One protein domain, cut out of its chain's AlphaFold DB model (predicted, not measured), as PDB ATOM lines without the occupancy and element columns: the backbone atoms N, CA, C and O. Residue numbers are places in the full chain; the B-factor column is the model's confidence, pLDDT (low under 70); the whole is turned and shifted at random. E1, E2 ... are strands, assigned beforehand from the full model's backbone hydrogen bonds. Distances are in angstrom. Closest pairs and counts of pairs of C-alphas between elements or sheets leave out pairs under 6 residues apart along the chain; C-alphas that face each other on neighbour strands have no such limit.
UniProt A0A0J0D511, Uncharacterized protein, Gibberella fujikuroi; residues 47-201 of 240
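AT A GLANCE: This is residues 47 to 201 of the 240 residues of an uncharacterized protein of Gibberella fujikuroi (UniProt A0A0J0D511). Two twisted sheets lie face to face as a sandwich with crossed strands: a six-stranded sheet, and a four-stranded sheet that covers part of one of its faces, the turns at residues 93 to 98 and 129 to 133 reaching past the edge strand E10. The long loop of residues 51 to 83 leads from the edge strand E1 of the larger sheet to the edge strand E2 of the smaller one. The printed part has 155 residues, with no named helix and ten named strands, E1 to E10 in chain order; both sheets are antiparallel, ordered E1 E6 E7 E8 E9 E10 and E2 E3 E4 E5. The class is all strand, though under half of the residues, 74 of 155, are in named elements. The whole is compact, with a radius of gyration of the C-alphas of 15.9 A and spans of 47 by 38 by 28 A.

IN THESE COORDINATES: In the larger sheet, E1 is residues 47 to 50, beginning at C-alpha 47 (357.453, -38.222, 492.350), and E6 is residues 145 to 150. E7 is residues 153 to 160, 23.6 A long; E8 is residues 163 to 170, 23.4 A; E9 is residues 178 to 185, 23.1 A. E10, residues 190 to 197, is 22.6 A long and ends at C-alpha 197 (350.327, -50.230, 512.420). In the other sheet, E2 is residues 84 to 92, 26.2 A; E3 is residues 99 to 107, 24.5 A; E4 is residues 121 to 128, 23.4 A; E5 is residues 134 to 139.

HOW THE PARTS SIT: E6 to E10 form a meander, each strand the antiparallel neighbour of the one before. N 166 and O 182 of the hairpin E8 and E9 are 2.9 A apart, within hydrogen-bond range, as are N 156 and O 167 of E7 and E8, at 2.8 A. E1 is antiparallel to E6, with N 48 and O 147 2.9 A apart. E2 to E5 form a second meander; N 87 and O 104 of E2 and E3 are 2.9 A apart. The two sheets are a sandwich, their strands at 81 degrees to each other and the parts that face each other 10.7 A centre to centre. E2 and E10 are near each other, with 8 pairs of C-alphas within 10 A. The closest C-alphas of E5 and E10, those of Lys 137 and Val 190, are 7.2 A apart.

THE WHOLE: The C-alphas farthest apart, those of Gly 57 and Thr 95, are 48.9 A apart. The printed part has no cut. The links E1 to E2 and E3 to E4 are long, with 33 and 13 residues. Mean pLDDT of the printed part is 90.8; residues 64 to 68 and 201 are under 70.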
ATOM      1  N   GLY A  47     356.323 -37.306 492.477       86.62
ATOM      2  CA  GLY A  47     357.453 -38.222 492.350       86.62
ATOM      3  C   GLY A  47     358.766 -37.556 492.758       86.62
ATOM      4  O   GLY A  47     359.019 -36.418 492.367       86.62
ATOM      5  N   VAL A  48     359.599 -38.262 493.521       92.50
ATOM      6  CA  VAL A  48     360.968 -37.846 493.867       92.50
ATOM      7  C   VAL A  48     361.906 -39.017 493.609       92.50
ATOM      8  O   VAL A  48     361.617 -40.136 494.020       92.50
ATOM      9  N   GLU A  49     363.036 -38.760 492.959       95.50
ATOM     10  CA  GLU A  49     364.088 -39.749 492.737       95.50
ATOM     11  C   GLU A  49     365.345 -39.357 493.521       95.50
ATOM     12  O   GLU A  49     365.747 -38.194 493.521       95.50
ATOM     13  N   LEU A  50     365.956 -40.340 494.177       97.00
ATOM     14  CA  LEU A  50     367.271 -40.256 494.795       97.00
ATOM     15  C   LEU A  50     368.265 -41.085 493.974       97.00
ATOM     16  O   LEU A  50     368.110 -42.308 493.879       97.00
ATOM     17  N   PRO A  51     369.313 -40.475 493.405       96.56
ATOM     18  CA  PRO A  51     370.298 -41.207 492.635       96.56
ATOM     19  C   PRO A  51     371.320 -41.886 493.556       96.56
ATOM     20  O   PRO A  51     371.633 -41.407 494.646       96.56
ATOM     21  N   PHE A  52     371.934 -42.971 493.083       96.88
ATOM     22  CA  PHE A  52     373.066 -43.610 493.763       96.88
ATOM     23  C   PHE A  52     374.387 -42.851 493.515       96.88
ATOM     24  O   PHE A  52     375.366 -43.398 493.013       96.88
ATOM     25  N   LYS A  53     374.414 -41.549 493.816       95.44
ATOM     26  CA  LYS A  53     375.618 -40.707 493.751       95.44
ATOM     27  C   LYS A  53     375.476 -39.493 494.658       95.44
ATOM     28  O   LYS A  53     374.364 -39.023 494.892       95.44
ATOM     29  N   LEU A  54     376.603 -38.981 495.141       95.25
ATOM     30  CA  LEU A  54     376.614 -37.684 495.809       95.25
ATOM     31  C   LEU A  54     376.285 -36.586 494.796       95.25
ATOM     32  O   LEU A  54     376.664 -36.666 493.627       95.25
ATOM     33  N   ILE A  55     375.562 -35.573 495.256       95.38
ATOM     34  CA  ILE A  55     375.267 -34.382 494.472       95.38
ATOM     35  C   ILE A  55     376.438 -33.412 494.596       95.38
ATOM     36  O   ILE A  55     376.805 -33.008 495.703       95.38
ATOM     37  N   ASP A  56     376.994 -33.024 493.451       91.50
ATOM     38  CA  ASP A  56     378.007 -31.980 493.375       91.50
ATOM     39  C   ASP A  56     377.354 -30.619 493.651       91.50
ATOM     40  O   ASP A  56     376.433 -30.188 492.956       91.50
ATOM     41  N   GLY A  57     377.823 -29.932 494.692       84.44
ATOM     42  CA  GLY A  57     377.332 -28.606 495.059       84.44
ATOM     43  C   GLY A  57     376.057 -28.615 495.910       84.44
ATOM     44  O   GLY A  57     376.004 -29.223 496.986       84.44
ATOM     45  N   HIS A  58     375.064 -27.825 495.496       87.31
ATOM     46  CA  HIS A  58     373.906 -27.498 496.328       87.31
ATOM     47  C   HIS A  58     372.839 -28.601 496.290       87.31
ATOM     48  O   HIS A  58     372.357 -28.980 495.227       87.31
ATOM     49  N   THR A  59     372.417 -29.053 497.471       91.00
ATOM     50  CA  THR A  59     371.212 -29.870 497.664       91.00
ATOM     51  C   THR A  59     370.147 -29.023 498.348       91.00
ATOM     52  O   THR A  59     370.449 -28.301 499.302       91.00
ATOM     53  N   HIS A  60     368.917 -29.054 497.837       89.12
ATOM     54  CA  HIS A  60     367.799 -28.373 498.478       89.12
ATOM     55  C   HIS A  60     367.414 -29.121 499.754       89.12
ATOM     56  O   HIS A  60     367.198 -30.331 499.722       89.12
ATOM     57  N   ILE A  61     367.297 -28.383 500.857       86.12
ATOM     58  CA  ILE A  61     366.916 -28.915 502.164       86.12
ATOM     59  C   ILE A  61     365.490 -28.466 502.466       86.12
ATOM     60  O   ILE A  61     365.230 -27.273 502.610       86.12
ATOM     61  N   GLU A  62     364.573 -29.416 502.615       82.56
ATOM     62  CA  GLU A  62     363.251 -29.128 503.159       82.56
ATOM     63  C   GLU A  62     363.342 -29.026 504.689       82.56
ATOM     64  O   GLU A  62     363.376 -30.031 505.401       82.56
ATOM     65  N   THR A  63     363.394 -27.798 505.204       71.56
ATOM     66  CA  THR A  63     363.419 -27.516 506.652       71.56
ATOM     67  C   THR A  63     362.026 -27.377 507.260       71.56
ATOM     68  O   THR A  63     361.870 -27.448 508.478       71.56
ATOM     69  N   VAL A  64     361.001 -27.205 506.422       66.50
ATOM     70  CA  VAL A  64     359.615 -26.999 506.842       66.50
ATOM     71  C   VAL A  64     358.788 -28.211 506.453       66.50
ATOM     72  O   VAL A  64     358.724 -28.572 505.283       66.50
ATOM     73  N   SER A  65     358.092 -28.807 507.421       65.50
ATOM     74  CA  SER A  65     357.164 -29.904 507.142       65.50
ATOM     75  C   SER A  65     356.031 -29.424 506.229       65.50
ATOM     76  O   SER A  65     355.147 -28.681 506.665       65.50
ATOM     77  N   VAL A  66     356.021 -29.884 504.978       65.56
ATOM     78  CA  VAL A  66     354.935 -29.610 504.029       65.56
ATOM     79  C   VAL A  66     353.797 -30.622 504.175       65.56
ATOM     80  O   VAL A  66     353.999 -31.802 504.488       65.56
ATOM     81  N   LYS A  67     352.558 -30.164 503.956       67.19
ATOM     82  CA  LYS A  67     351.377 -31.036 503.979       67.19
ATOM     83  C   LYS A  67     351.534 -32.128 502.919       67.19
ATOM     84  O   LYS A  67     351.757 -31.826 501.755       67.19
ATOM     85  N   GLY A  68     351.370 -33.388 503.320       67.81
ATOM     86  CA  GLY A  68     351.391 -34.521 502.391       67.81
ATOM     87  C   GLY A  68     352.775 -34.913 501.870       67.81
ATOM     88  O   GLY A  68     352.833 -35.741 500.978       67.81
ATOM     89  N   GLY A  69     353.868 -34.373 502.419       74.31
ATOM     90  CA  GLY A  69     355.241 -34.739 502.041       74.31
ATOM     91  C   GLY A  69     356.053 -35.318 503.194       74.31
ATOM     92  O   GLY A  69     357.273 -35.324 503.132       74.31
ATOM     93  N   LEU A  70     355.407 -35.758 504.279       79.12
ATOM     94  CA  LEU A  70     356.084 -36.035 505.551       79.12
ATOM     95  C   LEU A  70     357.251 -37.017 505.433       79.12
ATOM     96  O   LEU A  70     358.307 -36.779 506.015       79.12
ATOM     97  N   ASP A  71     357.018 -38.077 504.668       87.19
ATOM     98  CA  ASP A  71     357.916 -39.216 504.522       87.19
ATOM     99  C   ASP A  71     358.688 -39.181 503.189       87.19
ATOM    100  O   ASP A  71     359.421 -40.118 502.885       87.19
ATOM    101  N   LEU A  72     358.524 -38.114 502.391       90.38
ATOM    102  CA  LEU A  72     359.353 -37.866 501.210       90.38
ATOM    103  C   LEU A  72     360.773 -37.445 501.618       90.38
ATOM    104  O   LEU A  72     360.934 -36.846 502.689       90.38
ATOM    105  N   PRO A  73     361.779 -37.678 500.751       92.31
ATOM    106  CA  PRO A  73     363.139 -37.207 500.981       92.31
ATOM    107  C   PRO A  73     363.191 -35.705 501.256       92.31
ATOM    108  O   PRO A  73     362.524 -34.919 500.582       92.31
ATOM    109  N   LYS A  74     364.017 -35.308 502.224       89.25
ATOM    110  CA  LYS A  74     364.223 -33.901 502.609       89.25
ATOM    111  C   LYS A  74     365.402 -33.247 501.912       89.25
ATOM    112  O   LYS A  74     365.590 -32.041 502.040       89.25
ATOM    113  N   LEU A  75     366.171 -34.035 501.166       91.69
ATOM    114  CA  LEU A  75     367.325 -33.603 500.393       91.69
ATOM    115  C   LEU A  75     367.103 -33.956 498.927       91.69
ATOM    116  O   LEU A  75     367.153 -35.131 498.560       91.69
ATOM    117  N   THR A  76     366.860 -32.945 498.093       90.50
ATOM    118  CA  THR A  76     366.622 -33.117 496.654       90.50
ATOM    119  C   THR A  76     367.672 -32.365 495.826       90.50
ATOM    120  O   THR A  76     368.050 -31.242 496.170       90.50
ATOM    121  N   PRO A  77     368.193 -32.966 494.739       92.38
ATOM    122  CA  PRO A  77     367.883 -34.304 494.211       92.38
ATOM    123  C   PRO A  77     368.542 -35.465 494.986       92.38
ATOM    124  O   PRO A  77     368.365 -36.619 494.631       92.38
ATOM    125  N   GLY A  78     369.318 -35.187 496.033       93.19
ATOM    126  CA  GLY A  78     369.988 -36.192 496.859       93.19
ATOM    127  C   GLY A  78     370.950 -35.532 497.839       93.19
ATOM    128  O   GLY A  78     370.960 -34.308 497.964       93.19
ATOM    129  N   VAL A  79     371.779 -36.304 498.538       94.50
ATOM    130  CA  VAL A  79     372.747 -35.735 499.493       94.50
ATOM    131  C   VAL A  79     374.021 -35.243 498.818       94.50
ATOM    132  O   VAL A  79     374.536 -35.869 497.895       94.50
ATOM    133  N   ASN A  80     374.567 -34.138 499.323       91.81
ATOM    134  CA  ASN A  80     375.947 -33.739 499.050       91.81
ATOM    135  C   ASN A  80     376.879 -34.243 500.167       91.81
ATOM    136  O   ASN A  80     376.419 -34.842 501.135       91.81
ATOM    137  N   ALA A  81     378.180 -33.955 500.073       87.94
ATOM    138  CA  ALA A  81     379.228 -34.480 500.960       87.94
ATOM    139  C   ALA A  81     379.080 -34.182 502.474       87.94
ATOM    140  O   ALA A  81     379.845 -34.726 503.269       87.94
ATOM    141  N   SER A  82     378.125 -33.342 502.887       85.44
ATOM    142  CA  SER A  82     377.944 -32.907 504.284       85.44
ATOM    143  C   SER A  82     376.558 -33.199 504.866       85.44
ATOM    144  O   SER A  82     376.276 -32.806 505.999       85.44
ATOM    145  N   LYS A  83     375.663 -33.825 504.095       88.56
ATOM    146  CA  LYS A  83     374.253 -33.990 504.468       88.56
ATOM    147  C   LYS A  83     373.877 -35.460 504.590       88.56
ATOM    148  O   LYS A  83     374.532 -36.340 504.027       88.56
ATOM    149  N   LEU A  84     372.811 -35.704 505.341       92.00
ATOM    150  CA  LEU A  84     372.209 -37.015 505.504       92.00
ATOM    151  C   LEU A  84     370.696 -36.891 505.679       92.00
ATOM    152  O   LEU A  84     370.204 -35.888 506.193       92.00
ATOM    153  N   ASP A  85     369.997 -37.929 505.254       92.19
ATOM    154  CA  ASP A  85     368.582 -38.179 505.477       92.19
ATOM    155  C   ASP A  85     368.399 -39.684 505.719       92.19
ATOM    156  O   ASP A  85     369.195 -40.509 505.246       92.19
ATOM    157  N   TRP A  86     367.386 -40.052 506.494       93.88
ATOM    158  CA  TRP A  86     367.171 -41.442 506.879       93.88
ATOM    159  C   TRP A  86     365.704 -41.772 507.145       93.88
ATOM    160  O   TRP A  86     364.900 -40.937 507.553       93.88
ATOM    161  N   TRP A  87     365.373 -43.048 506.987       95.31
ATOM    162  CA  TRP A  87     364.116 -43.614 507.459       95.31
ATOM    163  C   TRP A  87     364.434 -44.759 508.404       95.31
ATOM    164  O   TRP A  87     365.112 -45.711 508.020       95.31
ATOM    165  N   TYR A  88     363.960 -44.647 509.642       94.31
ATOM    166  CA  TYR A  88     364.227 -45.594 510.718       94.31
ATOM    167  C   TYR A  88     362.950 -46.342 511.099       94.31
ATOM    168  O   TYR A  88     361.911 -45.728 511.343       94.31
ATOM    169  N   PHE A  89     363.057 -47.663 511.204       94.88
ATOM    170  CA  PHE A  89     361.985 -48.548 511.639       94.88
ATOM    171  C   PHE A  89     362.531 -49.565 512.630       94.88
ATOM    172  O   PHE A  89     363.579 -50.160 512.389       94.88
ATOM    173  N   ASP A  90     361.794 -49.838 513.696       95.12
ATOM    174  CA  ASP A  90     362.127 -50.893 514.640       95.12
ATOM    175  C   ASP A  90     360.891 -51.663 515.106       95.12
ATOM    176  O   ASP A  90     359.742 -51.230 514.971       95.12
ATOM    177  N   ALA A  91     361.133 -52.865 515.617       91.25
ATOM    178  CA  ALA A  91     360.124 -53.672 516.277       91.25
ATOM    179  C   ALA A  91     360.771 -54.618 517.290       91.25
ATOM    180  O   ALA A  91     361.884 -55.110 517.096       91.25
ATOM    181  N   VAL A  92     360.028 -54.931 518.350       93.31
ATOM    182  CA  VAL A  92     360.410 -55.926 519.357       93.31
ATOM    183  C   VAL A  92     359.333 -57.005 519.415       93.31
ATOM    184  O   VAL A  92     358.145 -56.706 519.553       93.31
ATOM    185  N   SER A  93     359.740 -58.270 519.307       91.06
ATOM    186  CA  SER A  93     358.846 -59.418 519.445       91.06
ATOM    187  C   SER A  93     358.455 -59.612 520.908       91.06
ATOM    188  O   SER A  93     359.302 -59.769 521.788       91.06
ATOM    189  N   ALA A  94     357.147 -59.656 521.159       87.44
ATOM    190  CA  ALA A  94     356.593 -59.919 522.484       87.44
ATOM    191  C   ALA A  94     356.713 -61.392 522.917       87.44
ATOM    192  O   ALA A  94     356.524 -61.695 524.095       87.44
ATOM    193  N   THR A  95     356.976 -62.307 521.981       92.00
ATOM    194  CA  THR A  95     357.011 -63.758 522.223       92.00
ATOM    195  C   THR A  95     358.421 -64.321 522.161       92.00
ATOM    196  O   THR A  95     358.780 -65.167 522.976       92.00
ATOM    197  N   ASP A  96     359.234 -63.815 521.240       89.94
ATOM    198  CA  ASP A  96     360.526 -64.426 520.912       89.94
ATOM    199  C   ASP A  96     361.696 -63.728 521.610       89.94
ATOM    200  O   ASP A  96     362.825 -64.205 521.535       89.94
ATOM    201  N   ASN A  97     361.434 -62.610 522.304       91.00
ATOM    202  CA  ASN A  97     362.452 -61.737 522.895       91.00
ATOM    203  C   ASN A  97     363.558 -61.385 521.884       91.00
ATOM    204  O   ASN A  97     364.751 -61.451 522.180       91.00
ATOM    205  N   ALA A  98     363.129 -61.075 520.662       92.75
ATOM    206  CA  ALA A  98     363.967 -60.648 519.556       92.75
ATOM    207  C   ALA A  98     363.607 -59.212 519.171       92.75
ATOM    208  O   ALA A  98     362.463 -58.791 519.341       92.75
ATOM    209  N   ALA A  99     364.566 -58.470 518.635       94.00
ATOM    210  CA  ALA A  99     364.372 -57.106 518.163       94.00
ATOM    211  C   ALA A  99     364.937 -56.956 516.754       94.00
ATOM    212  O   ALA A  99     365.941 -57.583 516.417       94.00
ATOM    213  N   ILE A 100     364.308 -56.114 515.948       93.69
ATOM    214  CA  ILE A 100     364.778 -55.738 514.620       93.69
ATOM    215  C   ILE A 100     364.813 -54.217 514.515       93.69
ATOM    216  O   ILE A 100     363.892 -53.545 514.973       93.69
ATOM    217  N   SER A 101     365.854 -53.690 513.883       95.25
ATOM    218  CA  SER A 101     365.908 -52.311 513.410       95.25
ATOM    219  C   SER A 101     366.337 -52.293 511.952       95.25
ATOM    220  O   SER A 101     367.300 -52.971 511.578       95.25
ATOM    221  N   VAL A 102     365.652 -51.497 511.143       96.06
ATOM    222  CA  VAL A 102     365.984 -51.262 509.744       96.06
ATOM    223  C   VAL A 102     366.101 -49.770 509.496       96.06
ATOM    224  O   VAL A 102     365.214 -49.003 509.861       96.06
ATOM    225  N   VAL A 103     367.201 -49.370 508.866       95.88
ATOM    226  CA  VAL A 103     367.473 -47.973 508.531       95.88
ATOM    227  C   VAL A 103     367.796 -47.867 507.055       95.88
ATOM    228  O   VAL A 103     368.712 -48.537 506.582       95.88
ATOM    229  N   LEU A 104     367.044 -47.043 506.333       96.69
ATOM    230  CA  LEU A 104     367.313 -46.699 504.943       96.69
ATOM    231  C   LEU A 104     368.022 -45.348 504.956       96.69
ATOM    232  O   LEU A 104     367.457 -44.362 505.426       96.69
ATOM    233  N   TYR A 105     369.259 -45.317 504.482       96.38
ATOM    234  CA  TYR A 105     370.095 -44.126 504.468       96.38
ATOM    235  C   TYR A 105     370.118 -43.490 503.086       96.38
ATOM    236  O   TYR A 105     370.193 -44.183 502.074       96.38
ATOM    237  N   ASN A 106     370.130 -42.161 503.077       96.00
ATOM    238  CA  ASN A 106     370.630 -41.318 502.003       96.00
ATOM    239  C   ASN A 106     371.670 -40.398 502.650       96.00
ATOM    240  O   ASN A 106     371.302 -39.423 503.300       96.00
ATOM    241  N   MET A 107     372.958 -40.740 502.596       93.69
ATOM    242  CA  MET A 107     373.963 -40.067 503.427       93.69
ATOM    243  C   MET A 107     375.327 -39.900 502.760       93.69
ATOM    244  O   MET A 107     375.721 -40.691 501.911       93.69
ATOM    245  N   ALA A 108     376.080 -38.890 503.186       92.00
ATOM    246  CA  ALA A 108     377.486 -38.737 502.823       92.00
ATOM    247  C   ALA A 108     378.409 -39.651 503.658       92.00
ATOM    248  O   ALA A 108     378.079 -39.943 504.811       92.00
ATOM    249  N   PRO A 109     379.600 -40.033 503.151       88.12
ATOM    250  CA  PRO A 109     380.517 -40.961 503.827       88.12
ATOM    251  C   PRO A 109     380.953 -40.547 505.234       88.12
ATOM    252  O   PRO A 109     381.181 -41.411 506.068       88.12
ATOM    253  N   ASN A 110     381.031 -39.243 505.512       84.62
ATOM    254  CA  ASN A 110     381.501 -38.713 506.797       84.62
ATOM    255  C   ASN A 110     380.381 -38.062 507.621       84.62
ATOM    256  O   ASN A 110     380.651 -37.338 508.574       84.62
ATOM    257  N   SER A 111     379.123 -38.267 507.226       84.19
ATOM    258  CA  SER A 111     377.977 -37.649 507.900       84.19
ATOM    259  C   SER A 111     377.645 -38.308 509.242       84.19
ATOM    260  O   SER A 111     377.133 -37.652 510.144       84.19
ATOM    261  N   LEU A 112     377.981 -39.592 509.386       82.06
ATOM    262  CA  LEU A 112     377.847 -40.388 510.599       82.06
ATOM    263  C   LEU A 112     379.102 -41.251 510.760       82.06
ATOM    264  O   LEU A 112     379.698 -41.676 509.773       82.06
ATOM    265  N   SER A 113     379.486 -41.563 511.998       85.06
ATOM    266  CA  SER A 113     380.609 -42.466 512.301       85.06
ATOM    267  C   SER A 113     380.232 -43.945 512.104       85.06
ATOM    268  O   SER A 113     380.374 -44.756 513.018       85.06
ATOM    269  N   ILE A 114     379.712 -44.290 510.923       83.62
ATOM    270  CA  ILE A 114     379.300 -45.647 510.535       83.62
ATOM    271  C   ILE A 114     379.917 -46.032 509.179       83.62
ATOM    272  O   ILE A 114     380.243 -45.144 508.390       83.62
ATOM    273  N   PRO A 115     380.082 -47.335 508.875       85.75
ATOM    274  CA  PRO A 115     380.645 -47.773 507.600       85.75
ATOM    275  C   PRO A 115     379.865 -47.244 506.391       85.75
ATOM    276  O   PRO A 115     378.641 -47.357 506.337       85.75
ATOM    277  N   TYR A 116     380.588 -46.721 505.399       88.44
ATOM    278  CA  TYR A 116     380.023 -46.253 504.136       88.44
ATOM    279  C   TYR A 116     380.187 -47.328 503.050       88.44
ATOM    280  O   TYR A 116     381.311 -47.562 502.598       88.44
ATOM    281  N   PRO A 117     379.111 -47.997 502.598       88.25
ATOM    282  CA  PRO A 117     379.208 -49.190 501.750       88.25
ATOM    283  C   PRO A 117     379.450 -48.879 500.258       88.25
ATOM    284  O   PRO A 117     379.040 -49.641 499.386       88.25
ATOM    285  N   GLY A 118     380.120 -47.762 499.959       88.00
ATOM    286  CA  GLY A 118     380.518 -47.368 498.603       88.00
ATOM    287  C   GLY A 118     379.551 -46.431 497.876       88.00
ATOM    288  O   GLY A 118     379.836 -46.037 496.750       88.00
ATOM    289  N   GLY A 119     378.443 -46.025 498.499       92.88
ATOM    290  CA  GLY A 119     377.543 -45.024 497.931       92.88
ATOM    291  C   GLY A 119     376.506 -44.508 498.926       92.88
ATOM    292  O   GLY A 119     376.409 -45.035 500.037       92.88
ATOM    293  N   PRO A 120     375.752 -43.462 498.544       95.56
ATOM    294  CA  PRO A 120     374.946 -42.699 499.489       95.56
ATOM    295  C   PRO A 120     373.695 -43.436 499.952       95.56
ATOM    296  O   PRO A 120     373.170 -43.115 501.013       95.56
ATOM    297  N   LEU A 121     373.227 -44.419 499.174       97.25
ATOM    298  CA  LEU A 121     372.042 -45.200 499.499       97.25
ATOM    299  C   LEU A 121     372.434 -46.573 500.026       97.25
ATOM    300  O   LEU A 121     373.077 -47.359 499.330       97.25
ATOM    301  N   PHE A 122     371.995 -46.905 501.231       95.44
ATOM    302  CA  PHE A 122     372.091 -48.267 501.739       95.44
ATOM    303  C   PHE A 122     371.040 -48.527 502.802       95.44
ATOM    304  O   PHE A 122     370.532 -47.610 503.442       95.44
ATOM    305  N   ILE A 123     370.718 -49.801 502.991       96.00
ATOM    306  CA  ILE A 123     369.757 -50.240 503.991       96.00
ATOM    307  C   ILE A 123     370.495 -51.121 504.984       96.00
ATOM    308  O   ILE A 123     371.015 -52.169 504.603       96.00
ATOM    309  N   ALA A 124     370.545 -50.691 506.238       94.38
ATOM    310  CA  ALA A 124     371.100 -51.459 507.342       94.38
ATOM    311  C   ALA A 124     369.975 -52.213 508.051       94.38
ATOM    312  O   ALA A 124     368.974 -51.614 508.440       94.38
ATOM    313  N   VAL A 125     370.150 -53.518 508.234       94.31
ATOM    314  CA  VAL A 125     369.242 -54.395 508.973       94.31
ATOM    315  C   VAL A 125     370.020 -54.999 510.127       94.31
ATOM    316  O   VAL A 125     371.017 -55.693 509.916       94.31
ATOM    317  N   ARG A 126     369.529 -54.767 511.340       94.12
ATOM    318  CA  ARG A 126     370.033 -55.413 512.545       94.12
ATOM    319  C   ARG A 126     368.928 -56.216 513.195       94.12
ATOM    320  O   ARG A 126     367.847 -55.689 513.440       94.12
ATOM    321  N   VAL A 127     369.215 -57.471 513.510       93.44
ATOM    322  CA  VAL A 127     368.346 -58.339 514.308       93.44
ATOM    323  C   VAL A 127     369.116 -58.776 515.540       93.44
ATOM    324  O   VAL A 127     370.272 -59.166 515.435       93.44
ATOM    325  N   THR A 128     368.487 -58.718 516.707       95.50
ATOM    326  CA  THR A 128     369.032 -59.246 517.961       95.50
ATOM    327  C   THR A 128     368.105 -60.331 518.482       95.50
ATOM    328  O   THR A 128     366.888 -60.150 518.488       95.50
ATOM    329  N   PHE A 129     368.673 -61.453 518.909       94.69
ATOM    330  CA  PHE A 129     367.937 -62.624 519.375       94.69
ATOM    331  C   PHE A 129     368.014 -62.768 520.895       94.69
ATOM    332  O   PHE A 129     368.898 -62.222 521.557       94.69
ATOM    333  N   LYS A 130     367.111 -63.578 521.457       94.31
ATOM    334  CA  LYS A 130     367.021 -63.842 522.901       94.31
ATOM    335  C   LYS A 130     368.325 -64.339 523.530       94.31
ATOM    336  O   LYS A 130     368.585 -64.046 524.691       94.31
ATOM    337  N   ASN A 131     369.112 -65.117 522.790       94.25
ATOM    338  CA  ASN A 131     370.396 -65.662 523.240       94.25
ATOM    339  C   ASN A 131     371.541 -64.625 523.208       94.25
ATOM    340  O   ASN A 131     372.684 -64.989 523.466       94.25
ATOM    341  N   GLY A 132     371.249 -63.364 522.873       91.75
ATOM    342  CA  GLY A 132     372.219 -62.275 522.797       91.75
ATOM    343  C   GLY A 132     372.970 -62.182 521.468       91.75
ATOM    344  O   GLY A 132     373.746 -61.245 521.295       91.75
ATOM    345  N   THR A 133     372.756 -63.099 520.517       94.69
ATOM    346  CA  THR A 133     373.383 -62.975 519.196       94.69
ATOM    347  C   THR A 133     372.726 -61.857 518.391       94.69
ATOM    348  O   THR A 133     371.522 -61.607 518.505       94.69
ATOM    349  N   SER A 134     373.516 -61.199 517.543       94.56
ATOM    350  CA  SER A 134     373.024 -60.219 516.577       94.56
ATOM    351  C   SER A 134     373.428 -60.605 515.158       94.56
ATOM    352  O   SER A 134     374.488 -61.187 514.934       94.56
ATOM    353  N   ILE A 135     372.564 -60.274 514.205       91.31
ATOM    354  CA  ILE A 135     372.865 -60.275 512.777       91.31
ATOM    355  C   ILE A 135     372.831 -58.826 512.320       91.31
ATOM    356  O   ILE A 135     371.798 -58.173 512.443       91.31
ATOM    357  N   ASP A 136     373.939 -58.368 511.754       92.69
ATOM    358  CA  ASP A 136     374.079 -57.060 511.128       92.69
ATOM    359  C   ASP A 136     374.351 -57.273 509.639       92.69
ATOM    360  O   ASP A 136     375.320 -57.929 509.241       92.69
ATOM    361  N   LYS A 137     373.449 -56.774 508.798       92.00
ATOM    362  CA  LYS A 137     373.543 -56.891 507.344       92.00
ATOM    363  C   LYS A 137     373.224 -55.559 506.693       92.00
ATOM    364  O   LYS A 137     372.417 -54.783 507.193       92.00
ATOM    365  N   SER A 138     373.822 -55.326 505.535       92.06
ATOM    366  CA  SER A 138     373.535 -54.160 504.713       92.06
ATOM    367  C   SER A 138     373.294 -54.563 503.267       92.06
ATOM    368  O   SER A 138     373.977 -55.445 502.749       92.06
ATOM    369  N   THR A 139     372.374 -53.876 502.603       94.12
ATOM    370  CA  THR A 139     372.162 -53.942 501.151       94.12
ATOM    371  C   THR A 139     372.343 -52.557 500.541       94.12
ATOM    372  O   THR A 139     372.129 -51.544 501.207       94.12
ATOM    373  N   VAL A 140     372.779 -52.523 499.284       94.94
ATOM    374  CA  VAL A 140     373.139 -51.308 498.549       94.94
ATOM    375  C   VAL A 140     372.231 -51.175 497.322       94.94
ATOM    376  O   VAL A 140     372.442 -51.899 496.344       94.94
ATOM    377  N   PRO A 141     371.236 -50.271 497.361       96.19
ATOM    378  CA  PRO A 141     370.371 -49.925 496.234       96.19
ATOM    379  C   PRO A 141     371.126 -49.104 495.176       96.19
ATOM    380  O   PRO A 141     370.956 -47.892 495.037       96.19
ATOM    381  N   ASN A 142     372.020 -49.766 494.441       96.44
ATOM    382  CA  ASN A 142     372.955 -49.116 493.523       96.44
ATOM    383  C   ASN A 142     372.328 -48.536 492.238       96.44
ATOM    384  O   ASN A 142     373.040 -47.917 491.452       96.44
ATOM    385  N   LEU A 143     371.018 -48.705 492.032       97.50
ATOM    386  CA  LEU A 143     370.244 -48.109 490.936       97.50
ATOM    387  C   LEU A 143     369.368 -46.927 491.395       97.50
ATOM    388  O   LEU A 143     368.532 -46.441 490.630       97.50
ATOM    389  N   GLY A 144     369.530 -46.465 492.638       97.69
ATOM    390  CA  GLY A 144     368.765 -45.347 493.187       97.69
ATOM    391  C   GLY A 144     367.502 -45.769 493.940       97.69
ATOM    392  O   GLY A 144     367.228 -46.959 494.142       97.69
ATOM    393  N   ALA A 145     366.727 -44.770 494.351       98.06
ATOM    394  CA  ALA A 145     365.431 -44.955 494.981       98.06
ATOM    395  C   ALA A 145     364.392 -43.972 494.437       98.06
ATOM    396  O   ALA A 145     364.694 -42.798 494.258       98.06
ATOM    397  N   ASP A 146     363.162 -44.427 494.232       96.75
ATOM    398  CA  ASP A 146     362.040 -43.562 493.868       96.75
ATOM    399  C   ASP A 146     361.024 -43.517 494.987       96.75
ATOM    400  O   ASP A 146     360.786 -44.506 495.681       96.75
ATOM    401  N   PHE A 147     360.371 -42.373 495.090       95.25
ATOM    402  CA  PHE A 147     359.289 -42.104 496.007       95.25
ATOM    403  C   PHE A 147     358.118 -41.567 495.206       95.25
ATOM    404  O   PHE A 147     358.268 -40.705 494.344       95.25
ATOM    405  N   GLN A 148     356.939 -42.068 495.526       93.62
ATOM    406  CA  GLN A 148     355.672 -41.583 495.022       93.62
ATOM    407  C   GLN A 148     354.774 -41.326 496.216       93.62
ATOM    408  O   GLN A 148     354.620 -42.188 497.082       93.62
ATOM    409  N   ILE A 149     354.167 -40.147 496.260       89.88
ATOM    410  CA  ILE A 149     353.132 -39.840 497.239       89.88
ATOM    411  C   ILE A 149     351.838 -39.481 496.528       89.88
ATOM    412  O   ILE A 149     351.838 -38.799 495.504       89.88
ATOM    413  N   SER A 150     350.741 -39.988 497.072       89.69
ATOM    414  CA  SER A 150     349.381 -39.792 496.580       89.69
ATOM    415  C   SER A 150     348.422 -39.649 497.759       89.69
ATOM    416  O   SER A 150     348.812 -39.772 498.925       89.69
ATOM    417  N   ASP A 151     347.144 -39.448 497.463       87.88
ATOM    418  CA  ASP A 151     346.055 -39.525 498.438       87.88
ATOM    419  C   ASP A 151     346.036 -40.845 499.238       87.88
ATOM    420  O   ASP A 151     345.680 -40.848 500.421       87.88
ATOM    421  N   ARG A 152     346.496 -41.945 498.627       87.75
ATOM    422  CA  ARG A 152     346.627 -43.284 499.224       87.75
ATOM    423  C   ARG A 152     347.838 -43.441 500.146       87.75
ATOM    424  O   ARG A 152     347.871 -44.396 500.925       87.75
ATOM    425  N   GLY A 153     348.773 -42.493 500.126       90.06
ATOM    426  CA  GLY A 153     349.986 -42.491 500.940       90.06
ATOM    427  C   GLY A 153     351.271 -42.580 500.118       90.06
ATOM    428  O   GLY A 153     351.289 -42.233 498.935       90.06
ATOM    429  N   LEU A 154     352.346 -43.007 500.777       93.19
ATOM    430  CA  LEU A 154     353.693 -43.128 500.231       93.19
ATOM    431  C   LEU A 154     353.942 -44.534 499.673       93.19
ATOM    432  O   LEU A 154     353.656 -45.538 500.328       93.19
ATOM    433  N   ALA A 155     354.594 -44.604 498.520       95.31
ATOM    434  CA  ALA A 155     355.289 -45.788 498.049       95.31
ATOM    435  C   ALA A 155     356.722 -45.424 497.663       95.31
ATOM    436  O   ALA A 155     356.942 -44.437 496.969       95.31
ATOM    437  N   SER A 156     357.691 -46.233 498.080       96.69
ATOM    438  CA  SER A 156     359.070 -46.106 497.625       96.69
ATOM    439  C   SER A 156     359.646 -47.435 497.158       96.69
ATOM    440  O   SER A 156     359.263 -48.503 497.651       96.69
ATOM    441  N   GLN A 157     360.564 -47.351 496.202       98.00
ATOM    442  CA  GLN A 157     361.309 -48.474 495.653       98.00
ATOM    443  C   GLN A 157     362.792 -48.145 495.711       98.00
ATOM    444  O   GLN A 157     363.219 -47.141 495.162       98.00
ATOM    445  N   TRP A 158     363.572 -48.997 496.358       98.19
ATOM    446  CA  TRP A 158     365.020 -48.879 496.456       98.19
ATOM    447  C   TRP A 158     365.621 -50.029 495.664       98.19
ATOM    448  O   TRP A 158     365.466 -51.200 496.027       98.19
ATOM    449  N   ARG A 159     366.254 -49.691 494.545       97.94
ATOM    450  CA  ARG A 159     366.589 -50.645 493.489       97.94
ATOM    451  C   ARG A 159     368.073 -50.970 493.519       97.94
ATOM    452  O   ARG A 159     368.912 -50.071 493.498       97.94
ATOM    453  N   GLY A 160     368.400 -52.252 493.532       96.06
ATOM    454  CA  GLY A 160     369.732 -52.752 493.219       96.06
ATOM    455  C   GLY A 160     369.710 -53.574 491.934       96.06
ATOM    456  O   GLY A 160     368.651 -53.981 491.465       96.06
ATOM    457  N   ASN A 161     370.886 -53.878 491.383       94.81
ATOM    458  CA  ASN A 161     371.008 -54.725 490.184       94.81
ATOM    459  C   ASN A 161     370.292 -56.082 490.313       94.81
ATOM    460  O   ASN A 161     369.807 -56.624 489.326       94.81
ATOM    461  N   THR A 162     370.256 -56.641 491.525       94.25
ATOM    462  CA  THR A 162     369.679 -57.962 491.823       94.25
ATOM    463  C   THR A 162     368.745 -57.938 493.033       94.25
ATOM    464  O   THR A 162     368.425 -58.989 493.585       94.25
ATOM    465  N   SER A 163     368.352 -56.751 493.499       96.25
ATOM    466  CA  SER A 163     367.544 -56.574 494.704       96.25
ATOM    467  C   SER A 163     366.504 -55.475 494.523       96.25
ATOM    468  O   SER A 163     366.697 -54.523 493.767       96.25
ATOM    469  N   LEU A 164     365.385 -55.604 495.232       97.62
ATOM    470  CA  LEU A 164     364.341 -54.585 495.268       97.62
ATOM    471  C   LEU A 164     363.794 -54.487 496.684       97.62
ATOM    472  O   LEU A 164     363.275 -55.458 497.232       97.62
ATOM    473  N   HIS A 165     363.882 -53.304 497.268       97.94
ATOM    474  CA  HIS A 165     363.351 -53.036 498.595       97.94
ATOM    475  C   HIS A 165     362.221 -52.025 498.486       97.94
ATOM    476  O   HIS A 165     362.270 -51.125 497.649       97.94
ATOM    477  N   THR A 166     361.199 -52.167 499.318       97.94
ATOM    478  CA  THR A 166     360.058 -51.256 499.305       97.94
ATOM    479  C   THR A 166     359.754 -50.763 500.700       97.94
ATOM    480  O   THR A 166     359.781 -51.525 501.664       97.94
ATOM    481  N   PHE A 167     359.444 -49.477 500.785       93.75
ATOM    482  CA  PHE A 167     358.904 -48.835 501.971       93.75
ATOM    483  C   PHE A 167     357.619 -48.122 501.556       93.75
ATOM    484  O   PHE A 167     357.650 -47.202 500.737       93.75
ATOM    485  N   THR A 168     356.486 -48.580 502.083       95.75
ATOM    486  CA  THR A 168     355.172 -47.986 501.831       95.75
ATOM    487  C   THR A 168     354.547 -47.508 503.130       95.75
ATOM    488  O   THR A 168     354.765 -48.094 504.191       95.75
ATOM    489  N   GLY A 169     353.754 -46.448 503.043       93.12
ATOM    490  CA  GLY A 169     352.966 -45.902 504.138       93.12
ATOM    491  C   GLY A 169     351.575 -45.556 503.639       93.12
ATOM    492  O   GLY A 169     351.438 -44.892 502.617       93.12
ATOM    493  N   SER A 170     350.530 -45.993 504.331       91.94
ATOM    494  CA  SER A 170     349.170 -45.550 504.020       91.94
ATOM    495  C   SER A 170     349.017 -44.051 504.274       91.94
ATOM    496  O   SER A 170     349.727 -43.479 505.099       91.94
ATOM    497  N   SER A 171     348.013 -43.441 503.651       88.38
ATOM    498  CA  SER A 171     347.643 -42.044 503.873       88.38
ATOM    499  C   SER A 171     347.618 -41.657 505.355       88.38
ATOM    500  O   SER A 171     346.965 -42.300 506.174       88.38
ATOM    501  N   LEU A 172     348.257 -40.544 505.708       83.62
ATOM    502  CA  LEU A 172     348.172 -39.998 507.069       83.62
ATOM    503  C   LEU A 172     346.787 -39.402 507.380       83.62
ATOM    504  O   LEU A 172     346.482 -39.080 508.526       83.62
ATOM    505  N   ASN A 173     345.929 -39.288 506.361       82.75
ATOM    506  CA  ASN A 173     344.549 -38.846 506.503       82.75
ATOM    507  C   ASN A 173     343.604 -39.984 506.924       82.75
ATOM    508  O   ASN A 173     342.425 -39.728 507.170       82.75
ATOM    509  N   VAL A 174     344.069 -41.231 507.047       83.81
ATOM    510  CA  VAL A 174     343.264 -42.343 507.586       83.81
ATOM    511  C   VAL A 174     343.610 -42.617 509.056       83.81
ATOM    512  O   VAL A 174     344.724 -42.324 509.492       83.81
ATOM    513  N   PRO A 175     342.666 -43.129 509.869       84.81
ATOM    514  CA  PRO A 175     342.998 -43.582 511.215       84.81
ATOM    515  C   PRO A 175     343.982 -44.757 511.157       84.81
ATOM    516  O   PRO A 175     343.887 -45.601 510.267       84.81
ATOM    517  N   ASN A 176     344.885 -44.834 512.140       86.00
ATOM    518  CA  ASN A 176     345.801 -45.962 512.330       86.00
ATOM    519  C   ASN A 176     346.607 -46.322 511.066       86.00
ATOM    520  O   ASN A 176     346.478 -47.451 510.577       86.00
ATOM    521  N   PRO A 177     347.423 -45.398 510.527       89.56
ATOM    522  CA  PRO A 177     348.184 -45.671 509.322       89.56
ATOM    523  C   PRO A 177     349.110 -46.870 509.493       89.56
ATOM    524  O   PRO A 177     349.562 -47.207 510.593       89.56
ATOM    525  N   ILE A 178     349.379 -47.496 508.360       93.00
ATOM    526  CA  ILE A 178     350.151 -48.712 508.231       93.00
ATOM    527  C   ILE A 178     351.376 -48.409 507.386       93.00
ATOM    528  O   ILE A 178     351.249 -47.910 506.271       93.00
ATOM    529  N   TYR A 179     352.539 -48.784 507.895       94.56
ATOM    530  CA  TYR A 179     353.777 -48.821 507.140       94.56
ATOM    531  C   TYR A 179     354.173 -50.265 506.881       94.56
ATOM    532  O   TYR A 179     354.108 -51.094 507.787       94.56
ATOM    533  N   THR A 180     354.570 -50.576 505.653       96.62
ATOM    534  CA  THR A 180     355.091 -51.894 505.288       96.62
ATOM    535  C   THR A 180     356.481 -51.724 504.702       96.62
ATOM    536  O   THR A 180     356.673 -50.963 503.754       96.62
ATOM    537  N   LEU A 181     357.442 -52.445 505.273       96.62
ATOM    538  CA  LEU A 181     358.805 -52.514 504.773       96.62
ATOM    539  C   LEU A 181     359.064 -53.922 504.242       96.62
ATOM    540  O   LEU A 181     358.782 -54.900 504.933       96.62
ATOM    541  N   SER A 182     359.609 -54.024 503.034       97.19
ATOM    542  CA  SER A 182     360.050 -55.278 502.428       97.19
ATOM    543  C   SER A 182     361.493 -55.137 501.970       97.19
ATOM    544  O   SER A 182     361.812 -54.274 501.155       97.19
ATOM    545  N   ILE A 183     362.366 -56.006 502.465       96.00
ATOM    546  CA  ILE A 183     363.763 -56.093 502.054       96.00
ATOM    547  C   ILE A 183     363.919 -57.389 501.259       96.00
ATOM    548  O   ILE A 183     363.615 -58.454 501.783       96.00
ATOM    549  N   ASN A 184     364.362 -57.315 500.001       96.44
ATOM    550  CA  ASN A 184     364.601 -58.494 499.168       96.44
ATOM    551  C   ASN A 184     365.972 -58.407 498.478       96.44
ATOM    552  O   ASN A 184     366.086 -57.878 497.373       96.44
ATOM    553  N   ASP A 185     367.008 -58.907 499.153       94.25
ATOM    554  CA  ASP A 185     368.347 -59.149 498.603       94.25
ATOM    555  C   ASP A 185     368.809 -60.571 498.991       94.25
ATOM    556  O   ASP A 185     369.501 -60.760 500.003       94.25
ATOM    557  N   PRO A 186     368.406 -61.601 498.222       92.12
ATOM    558  CA  PRO A 186     368.782 -62.983 498.506       92.12
ATOM    559  C   PRO A 186     370.291 -63.214 498.361       92.12
ATOM    560  O   PRO A 186     370.846 -64.024 499.100       92.12
ATOM    561  N   GLY A 187     370.974 -62.464 497.487       89.25
ATOM    562  CA  GLY A 187     372.427 -62.545 497.309       89.25
ATOM    563  C   GLY A 187     373.209 -62.144 498.564       89.25
ATOM    564  O   GLY A 187     374.299 -62.660 498.808       89.25
ATOM    565  N   ARG A 188     372.633 -61.276 499.405       86.38
ATOM    566  CA  ARG A 188     373.188 -60.903 500.718       86.38
ATOM    567  C   ARG A 188     372.544 -61.631 501.903       86.38
ATOM    568  O   ARG A 188     372.945 -61.401 503.049       86.38
ATOM    569  N   GLY A 189     371.580 -62.516 501.642       87.75
ATOM    570  CA  GLY A 189     370.847 -63.266 502.661       87.75
ATOM    571  C   GLY A 189     369.898 -62.404 503.501       87.75
ATOM    572  O   GLY A 189     369.646 -62.739 504.656       87.75
ATOM    573  N   VAL A 190     369.402 -61.286 502.957       85.75
ATOM    574  CA  VAL A 190     368.481 -60.375 503.655       85.75
ATOM    575  C   VAL A 190     367.157 -60.332 502.906       85.75
ATOM    576  O   VAL A 190     366.978 -59.559 501.965       85.75
ATOM    577  N   VAL A 191     366.224 -61.189 503.322       92.88
ATOM    578  CA  VAL A 191     364.889 -61.279 502.727       92.88
ATOM    579  C   VAL A 191     363.840 -61.305 503.831       92.88
ATOM    580  O   VAL A 191     363.941 -62.096 504.766       92.88
ATOM    581  N   GLY A 192     362.830 -60.450 503.728       91.88
ATOM    582  CA  GLY A 192     361.704 -60.437 504.653       91.88
ATOM    583  C   GLY A 192     360.909 -59.144 504.591       91.88
ATOM    584  O   GLY A 192     361.319 -58.163 503.970       91.88
ATOM    585  N   SER A 193     359.765 -59.137 505.264       94.38
ATOM    586  CA  SER A 193     358.934 -57.951 505.406       94.38
ATOM    587  C   SER A 193     358.360 -57.849 506.811       94.38
ATOM    588  O   SER A 193     358.181 -58.851 507.507       94.38
ATOM    589  N   PHE A 194     358.068 -56.627 507.237       90.88
ATOM    590  CA  PHE A 194     357.273 -56.387 508.432       90.88
ATOM    591  C   PHE A 194     356.368 -55.178 508.241       90.88
ATOM    592  O   PHE A 194     356.589 -54.316 507.388       90.88
ATOM    593  N   GLN A 195     355.318 -55.148 509.053       94.94
ATOM    594  CA  GLN A 195     354.285 -54.134 509.001       94.94
ATOM    595  C   GLN A 195     354.129 -53.485 510.373       94.94
ATOM    596  O   GLN A 195     353.987 -54.170 511.386       94.94
ATOM    597  N   LEU A 196     354.123 -52.156 510.387       92.75
ATOM    598  CA  LEU A 196     353.880 -51.337 511.564       92.75
ATOM    599  C   LEU A 196     352.522 -50.667 511.410       92.75
ATOM    600  O   LEU A 196     352.292 -49.929 510.457       92.75
ATOM    601  N   LYS A 197     351.621 -50.908 512.359       92.56
ATOM    602  CA  LYS A 197     350.327 -50.230 512.420       92.56
ATOM    603  C   LYS A 197     350.329 -49.263 513.590       92.56
ATOM    604  O   LYS A 197     350.508 -49.681 514.735       92.56
ATOM    605  N   SER A 198     350.085 -47.989 513.312       87.31
ATOM    606  CA  SER A 198     349.949 -46.989 514.365       87.31
ATOM    607  C   SER A 198     348.714 -47.278 515.218       87.31
ATOM    608  O   SER A 198     347.622 -47.517 514.697       87.31
ATOM    609  N   SER A 199     348.861 -47.231 516.541       81.19
ATOM    610  CA  SER A 199     347.741 -47.288 517.490       81.19
ATOM    611  C   SER A 199     347.061 -45.930 517.684       81.19
ATOM    612  O   SER A 199     345.955 -45.875 518.219       81.19
ATOM    613  N   LEU A 200     347.692 -44.847 517.225       72.25
ATOM    614  CA  LEU A 200     347.200 -43.485 517.377       72.25
ATOM    615  C   LEU A 200     346.516 -42.997 516.099       72.25
ATOM    616  O   LEU A 200     346.897 -43.340 514.975       72.25
ATOM    617  N   ASN A 201     345.511 -42.141 516.278       68.88
ATOM    618  CA  ASN A 201     344.973 -41.352 515.182       68.88
ATOM    619  C   ASN A 201     345.954 -40.215 514.883       68.88
ATOM    620  O   ASN A 201     345.986 -39.212 515.589       68.88
TER     621      ASN A 201